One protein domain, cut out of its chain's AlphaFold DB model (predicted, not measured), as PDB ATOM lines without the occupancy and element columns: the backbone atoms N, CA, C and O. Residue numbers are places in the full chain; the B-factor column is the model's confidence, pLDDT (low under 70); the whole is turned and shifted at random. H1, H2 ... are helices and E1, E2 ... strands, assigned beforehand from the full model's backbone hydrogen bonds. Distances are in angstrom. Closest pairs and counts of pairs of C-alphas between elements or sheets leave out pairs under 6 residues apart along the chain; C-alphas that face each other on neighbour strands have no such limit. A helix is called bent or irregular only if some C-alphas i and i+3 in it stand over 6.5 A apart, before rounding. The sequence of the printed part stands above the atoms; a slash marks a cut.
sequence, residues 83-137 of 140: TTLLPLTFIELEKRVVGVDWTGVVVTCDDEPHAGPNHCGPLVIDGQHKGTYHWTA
ATOM      1  N   THR A  83      41.728 -31.874  25.842       92.19
ATOM      2  CA  THR A  83      40.302 -31.961  25.495       92.19
ATOM      3  C   THR A  83      39.393 -31.932  26.716       92.19
ATOM      4  O   THR A  83      39.791 -32.310  27.820       92.19
ATOM      5  N   THR A  84      38.151 -31.487  26.524       93.75
ATOM      6  CA  THR A  84      37.108 -31.563  27.549       93.75
ATOM      7  C   THR A  84      35.714 -31.702  26.941       93.75
ATOM      8  O   THR A  84      35.471 -31.285  25.807       93.75
ATOM      9  N   LEU A  85      34.790 -32.286  27.705       94.56
ATOM     10  CA  LEU A  85      33.359 -32.227  27.411       94.56
ATOM     11  C   LEU A  85      32.770 -30.962  28.024       94.56
ATOM     12  O   LEU A  85      33.176 -30.522  29.104       94.56
ATOM     13  N   LEU A  86      31.761 -30.408  27.361       92.88
ATOM     14  CA  LEU A  86      31.036 -29.274  27.910       92.88
ATOM     15  C   LEU A  86      30.257 -29.680  29.175       92.88
ATOM     16  O   LEU A  86      29.638 -30.748  29.199       92.88
ATOM     17  N   PRO A  87      30.257 -28.847  30.234       94.19
ATOM     18  CA  PRO A  87      29.475 -29.114  31.433       94.19
ATOM     19  C   PRO A  87      27.987 -29.248  31.107       94.19
ATOM     20  O   PRO A  87      27.446 -28.466  30.325       94.19
ATOM     21  N   LEU A  88      27.292 -30.174  31.771       93.06
ATOM     22  CA  LEU A  88      25.852 -30.376  31.564       93.06
ATOM     23  C   LEU A  88      25.050 -29.077  31.748       93.06
ATOM     24  O   LEU A  88      24.150 -28.791  30.967       93.06
ATOM     25  N   THR A  89      25.430 -28.248  32.720       94.69
ATOM     26  CA  THR A  89      24.794 -26.947  32.971       94.69
ATOM     27  C   THR A  89      24.926 -25.976  31.798       94.69
ATOM     28  O   THR A  89      23.998 -25.214  31.539       94.69
ATOM     29  N   PHE A  90      26.051 -26.003  31.078       93.88
ATOM     30  CA  PHE A  90      26.244 -25.222  29.855       93.88
ATOM     31  C   PHE A  90      25.325 -25.739  28.744       93.88
ATOM     32  O   PHE A  90      24.595 -24.956  28.141       93.88
ATOM     33  N   ILE A  91      25.299 -27.059  28.532       95.00
ATOM     34  CA  ILE A  91      24.477 -27.711  27.501       95.00
ATOM     35  C   ILE A  91      22.989 -27.398  27.718       95.00
ATOM     36  O   ILE A  91      22.296 -26.980  26.791       95.00
ATOM     37  N   GLU A  92      22.493 -27.552  28.946       95.31
ATOM     38  CA  GLU A  92      21.096 -27.272  29.296       95.31
ATOM     39  C   GLU A  92      20.731 -25.794  29.111       95.31
ATOM     40  O   GLU A  92      19.632 -25.475  28.646       95.31
ATOM     41  N   LEU A  93      21.644 -24.883  29.464       94.06
ATOM     42  CA  LEU A  93      21.435 -23.447  29.305       94.06
ATOM     43  C   LEU A  93      21.359 -23.053  27.827       94.06
ATOM     44  O   LEU A  93      20.396 -22.400  27.430       94.06
ATOM     45  N   GLU A  94      22.335 -23.469  27.024       94.75
ATOM     46  CA  GLU A  94      22.398 -23.173  25.591       94.75
ATOM     47  C   GLU A  94      21.192 -23.747  24.843       94.75
ATOM     48  O   GLU A  94      20.544 -23.045  24.061       94.75
ATOM     49  N   LYS A  95      20.802 -24.985  25.164       94.50
ATOM     50  CA  LYS A  95      19.605 -25.616  24.597       94.50
ATOM     51  C   LYS A  95      18.337 -24.836  24.929       94.50
ATOM     52  O   LYS A  95      17.453 -24.712  24.087       94.50
ATOM     53  N   ARG A  96      18.242 -24.280  26.139       95.00
ATOM     54  CA  ARG A  96      17.089 -23.481  26.576       95.00
ATOM     55  C   ARG A  96      17.061 -22.078  25.965       95.00
ATOM     56  O   ARG A  96      15.977 -21.576  25.688       95.00
ATOM     57  N   VAL A  97      18.215 -21.426  25.828       95.19
ATOM     58  CA  VAL A  97      18.307 -20.006  25.437       95.19
ATOM     59  C   VAL A  97      18.416 -19.837  23.926       95.19
ATOM     60  O   VAL A  97      17.761 -18.964  23.362       95.19
ATOM     61  N   VAL A  98      19.231 -20.665  23.276       91.56
ATOM     62  CA  VAL A  98      19.601 -20.527  21.858       91.56
ATOM     63  C   VAL A  98      19.053 -21.686  21.016       91.56
ATOM     64  O   VAL A  98      19.048 -21.615  19.791       91.56
ATOM     65  N   GLY A  99      18.551 -22.752  21.650       92.88
ATOM     66  CA  GLY A  99      18.022 -23.927  20.949       92.88
ATOM     67  C   GLY A  99      19.103 -24.849  20.381       92.88
ATOM     68  O   GLY A  99      18.785 -25.725  19.582       92.88
ATOM     69  N   VAL A 100      20.366 -24.662  20.779       92.19
ATOM     70  CA  VAL A 100      21.505 -25.463  20.307       92.19
ATOM     71  C   VAL A 100      21.810 -26.567  21.315       92.19
ATOM     72  O   VAL A 100      21.980 -26.299  22.503       92.19
ATOM     73  N   ASP A 101      21.879 -27.811  20.843       93.88
ATOM     74  CA  ASP A 101      22.237 -28.961  21.670       93.88
ATOM     75  C   ASP A 101      23.724 -29.294  21.506       93.88
ATOM     76  O   ASP A 101      24.167 -29.728  20.448       93.88
ATOM     77  N   TRP A 102      24.484 -29.087  22.577       93.00
ATOM     78  CA  TRP A 102      25.926 -29.326  22.630       93.00
ATOM     79  C   TRP A 102      26.291 -30.712  23.192       93.00
ATOM     80  O   TRP A 102      27.445 -30.966  23.546       93.00
ATOM     81  N   THR A 103      25.317 -31.619  23.319       93.69
ATOM     82  CA  THR A 103      25.539 -32.964  23.864       93.69
ATOM     83  C   THR A 103      26.590 -33.727  23.060       93.69
ATOM     84  O   THR A 103      26.462 -33.916  21.855       93.69
ATOM     85  N   GLY A 104      27.630 -34.201  23.752       90.81
ATOM     86  CA  GLY A 104      28.709 -34.989  23.150       90.81
ATOM     87  C   GLY A 104      29.760 -34.173  22.396       90.81
ATOM     88  O   GLY A 104      30.711 -34.761  21.886       90.81
ATOM     89  N   VAL A 105      29.639 -32.842  22.350       91.38
ATOM     90  CA  VAL A 105      30.672 -31.989  21.756       91.38
ATOM     91  C   VAL A 105      31.920 -31.996  22.637       91.38
ATOM     92  O   VAL A 105      31.870 -31.698  23.834       91.38
ATOM     93  N   VAL A 106      33.047 -32.339  22.014       93.62
ATOM     94  CA  VAL A 106      34.385 -32.300  22.606       93.62
ATOM     95  C   VAL A 106      35.071 -31.019  22.150       93.62
ATOM     96  O   VAL A 106      35.164 -30.759  20.952       93.62
ATOM     97  N   VAL A 107      35.567 -30.235  23.103       91.69
ATOM     98  CA  VAL A 107      36.393 -29.053  22.837       91.69
ATOM     99  C   VAL A 107      37.858 -29.445  22.974       91.69
ATOM    100  O   VAL A 107      38.220 -30.090  23.957       91.69
ATOM    101  N   THR A 108      38.688 -29.042  22.014       93.12
ATOM    102  CA  THR A 108      40.138 -29.295  21.997       93.12
ATOM    103  C   THR A 108      40.893 -27.979  22.066       93.12
ATOM    104  O   THR A 108      40.536 -27.042  21.360       93.12
ATOM    105  N   CYS A 109      41.934 -27.918  22.896       91.56
ATOM    106  CA  CYS A 109      42.753 -26.731  23.075       91.56
ATOM    107  C   CYS A 109      43.592 -26.475  21.821       91.56
ATOM    108  O   CYS A 109      44.370 -27.355  21.433       91.56
ATOM    109  N   ASP A 110      43.430 -25.305  21.206       91.12
ATOM    110  CA  ASP A 110      44.100 -24.906  19.962       91.12
ATOM    111  C   ASP A 110      45.219 -23.868  20.157       91.12
ATOM    112  O   ASP A 110      45.869 -23.492  19.186       91.12
ATOM    113  N   ASP A 111      45.503 -23.475  21.403       87.75
ATOM    114  CA  ASP A 111      46.681 -22.677  21.760       87.75
ATOM    115  C   ASP A 111      48.000 -23.435  21.513       87.75
ATOM    116  O   ASP A 111      48.041 -24.671  21.459       87.75
ATOM    117  N   GLU A 112      49.106 -22.684  21.457       87.50
ATOM    118  CA  GLU A 112      50.469 -23.230  21.506       87.50
ATOM    119  C   GLU A 112      50.669 -24.170  22.718       87.50
ATOM    120  O   GLU A 112      49.985 -24.049  23.741       87.50
ATOM    121  N   PRO A 113      51.632 -25.110  22.677       89.38
ATOM    122  CA  PRO A 113      51.815 -26.077  23.747       89.38
ATOM    123  C   PRO A 113      52.201 -25.371  25.050       89.38
ATOM    124  O   PRO A 113      53.231 -24.701  25.136       89.38
ATOM    125  N   HIS A 114      51.397 -25.563  26.095       81.56
ATOM    126  CA  HIS A 114      51.578 -24.885  27.374       81.56
ATOM    127  C   HIS A 114      51.449 -25.847  28.564       81.56
ATOM    128  O   HIS A 114      50.729 -26.841  28.524       81.56
ATOM    129  N   ALA A 115      52.149 -25.534  29.659       81.19
ATOM    130  CA  ALA A 115      52.150 -26.337  30.890       81.19
ATOM    131  C   ALA A 115      51.083 -25.903  31.918       81.19
ATOM    132  O   ALA A 115      50.929 -26.543  32.958       81.19
ATOM    133  N   GLY A 116      50.396 -24.781  31.670       83.19
ATOM    134  CA  GLY A 116      49.363 -24.247  32.559       83.19
ATOM    135  C   GLY A 116      48.048 -25.035  32.488       83.19
ATOM    136  O   GLY A 116      47.785 -25.665  31.467       83.19
ATOM    137  N   PRO A 117      47.206 -24.970  33.537       91.81
ATOM    138  CA  PRO A 117      45.947 -25.715  33.600       91.81
ATOM    139  C   PRO A 117      44.814 -25.043  32.818       91.81
ATOM    140  O   PRO A 117      43.735 -25.607  32.709       91.81
ATOM    141  N   ASN A 118      45.015 -23.814  32.348       94.00
ATOM    142  CA  ASN A 118      44.008 -23.071  31.606       94.00
ATOM    143  C   ASN A 118      44.141 -23.407  30.134       94.00
ATOM    144  O   ASN A 118      45.233 -23.297  29.595       94.00
ATOM    145  N   HIS A 119      43.030 -23.765  29.518       92.56
ATOM    146  CA  HIS A 119      42.943 -24.154  28.126       92.56
ATOM    147  C   HIS A 119      41.808 -23.380  27.463       92.56
ATOM    148  O   HIS A 119      40.836 -22.984  28.124       92.56
ATOM    149  N   CYS A 120      41.903 -23.195  26.154       95.06
ATOM    150  CA  CYS A 120      40.815 -22.664  25.355       95.06
ATOM    151  C   CYS A 120      40.760 -23.327  23.992       95.06
ATOM    152  O   CYS A 120      41.786 -23.716  23.454       95.06
ATOM    153  N   GLY A 121      39.552 -23.474  23.460       93.75
ATOM    154  CA  GLY A 121      39.341 -24.129  22.179       93.75
ATOM    155  C   GLY A 121      38.026 -23.722  21.528       93.75
ATOM    156  O   GLY A 121      37.129 -23.205  22.208       93.75
ATOM    157  N   PRO A 122      37.880 -23.947  20.216       94.81
ATOM    158  CA  PRO A 122      36.701 -23.538  19.476       94.81
ATOM    159  C   PRO A 122      35.505 -24.448  19.787       94.81
ATOM    160  O   PRO A 122      35.599 -25.674  19.815       94.81
ATOM    161  N   LEU A 123      34.340 -23.833  19.957       93.19
ATOM    162  CA  LEU A 123      33.032 -24.473  19.955       93.19
ATOM    163  C   LEU A 123      32.594 -24.664  18.506       93.19
ATOM    164  O   LEU A 123      32.232 -23.697  17.830       93.19
ATOM    165  N   VAL A 124      32.633 -25.905  18.027       92.06
ATOM    166  CA  VAL A 124      32.268 -26.255  16.650       92.06
ATOM    167  C   VAL A 124      31.117 -27.253  16.659       92.06
ATOM    168  O   VAL A 124      31.186 -28.280  17.327       92.06
ATOM    169  N   ILE A 125      30.069 -26.960  15.890       87.94
ATOM    170  CA  ILE A 125      28.948 -27.871  15.628       87.94
ATOM    171  C   ILE A 125      28.578 -27.776  14.146       87.94
ATOM    172  O   ILE A 125      28.589 -26.680  13.584       87.94
ATOM    173  N   ASP A 126      28.338 -28.914  13.491       86.50
ATOM    174  CA  ASP A 126      28.077 -28.999  12.042       86.50
ATOM    175  C   ASP A 126      29.124 -28.263  11.177       86.50
ATOM    176  O   ASP A 126      28.810 -27.623  10.175       86.50
ATOM    177  N   GLY A 127      30.392 -28.294  11.606       84.38
ATOM    178  CA  GLY A 127      31.503 -27.600  10.940       84.38
ATOM    179  C   GLY A 127      31.505 -26.074  11.099       84.38
ATOM    180  O   GLY A 127      32.383 -25.406  10.557       84.38
ATOM    181  N   GLN A 128      30.559 -25.501  11.847       87.31
ATOM    182  CA  GLN A 128      30.478 -24.064  12.096       87.31
ATOM    183  C   GLN A 128      31.064 -23.698  13.457       87.31
ATOM    184  O   GLN A 128      30.632 -24.206  14.492       87.31
ATOM    185  N   HIS A 129      31.992 -22.742  13.459       91.56
ATOM    186  CA  HIS A 129      32.509 -22.126  14.677       91.56
ATOM    187  C   HIS A 129      31.451 -21.205  15.309       91.56
ATOM    188  O   HIS A 129      30.903 -20.327  14.638       91.56
ATOM    189  N   LYS A 130      31.160 -21.408  16.599       90.62
ATOM    190  CA  LYS A 130      30.166 -20.641  17.369       90.62
ATOM    191  C   LYS A 130      30.778 -19.763  18.465       90.62
ATOM    192  O   LYS A 130      30.084 -18.894  18.983       90.62
ATOM    193  N   GLY A 131      32.052 -19.957  18.803       92.12
ATOM    194  CA  GLY A 131      32.768 -19.179  19.815       92.12
ATOM    195  C   GLY A 131      33.901 -19.974  20.458       92.12
ATOM    196  O   GLY A 131      34.136 -21.117  20.090       92.12
ATOM    197  N   THR A 132      34.571 -19.394  21.449       95.12
ATOM    198  CA  THR A 132      35.676 -20.043  22.173       95.12
ATOM    199  C   THR A 132      35.223 -20.437  23.573       95.12
ATOM    200  O   THR A 132      34.617 -19.636  24.286       95.12
ATOM    201  N   TYR A 133      35.527 -21.665  23.983       94.75
ATOM    202  CA  TYR A 133      35.291 -22.144  25.338       94.75
ATOM    203  C   TYR A 133      36.602 -22.185  26.113       94.75
ATOM    204  O   TYR A 133      37.586 -22.753  25.647       94.75
ATOM    205  N   HIS A 134      36.595 -21.597  27.307       95.88
ATOM    206  CA  HIS A 134      37.732 -21.584  28.219       95.88
ATOM    207  C   HIS A 134      37.449 -22.518  29.389       95.88
ATOM    208  O   HIS A 134      36.370 -22.467  29.980       95.88
ATOM    209  N   TRP A 135      38.427 -23.337  29.759       94.62
ATOM    210  CA  TRP A 135      38.321 -24.188  30.936       94.62
ATOM    211  C   TRP A 135      39.644 -24.302  31.671       94.62
ATOM    212  O   TRP A 135      40.719 -24.077  31.118       94.62
ATOM    213  N   THR A 136      39.553 -24.687  32.937       94.12
ATOM    214  CA  THR A 136      40.708 -25.083  33.733       94.12
ATOM    215  C   THR A 136      40.649 -26.594  33.901       94.12
ATOM    216  O   THR A 136      39.663 -27.119  34.417       94.12
ATOM    217  N   ALA A 137      41.674 -27.308  33.440       85.31
ATOM    218  CA  ALA A 137      41.815 -28.727  33.711       85.31
ATOM    219  C   ALA A 137      41.953 -28.925  35.224       85.31
ATOM    220  O   ALA A 137      42.804 -28.309  35.874       85.31
TER     221      ALA A 137
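This is residues 83 to 137 of the 140 residues of an uncharacterized protein of Streptomyces shenzhenensis (UniProt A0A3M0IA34). A long, bent two-stranded hairpin, E3 and E4, makes the middle, and the short strand pair E1 and E2 packs on it through E2. The helix H1 lies toward one end of the long axis, and the loop of residues 109 to 117 lies at the other. The printed part has 55 residues with one named helix and four named strands, in the order E1, H1, E2, E3, E4; the class is mixed, helices and strands. The two sheets, E1 - E2 and E3 - E4, are each antiparallel. The whole is only just compact, close to loose, with a radius of gyration of the C-alphas of 11.7 A, and elongated, spanning 35 by 23 by 16 A.

E3, residues 118 to 125, is 22.5 A long. E4, residues 128 to 136, is 24.0 A long, bends by 54 degrees at residue 131 and ends with C-alpha 136 at (40.708, -25.083, 33.733). E1 is residues 83 to 85, from C-alpha 83 at (40.302, -31.961, 25.495), and E2 is residues 106 to 108. H1, residues 88 to 97, is 14.2 A long.

E3 and E4 form a hairpin, antiparallel at 155 degrees, with N 123 and O 131 at 2.7 A. The closest C-alphas of E2 and E3, Thr 108 and Gly 121, are 5.2 A apart. E1 and E2 are antiparallel at 153 degrees, with N 84 and O 107 at 2.9 A. E1 and E3 are near each other, with 6 pairs of C-alphas within 10 A. H1 is apart from E3 and E4; every O i to N i+4 pair in H1 is within hydrogen-bond range.

The C-alphas farthest apart, Gly 99 and Ala 115, are 35.6 A apart. The printed part has no cut and no long link. The mean pLDDT of the printed part is 91.8, and no printed residue is under 70.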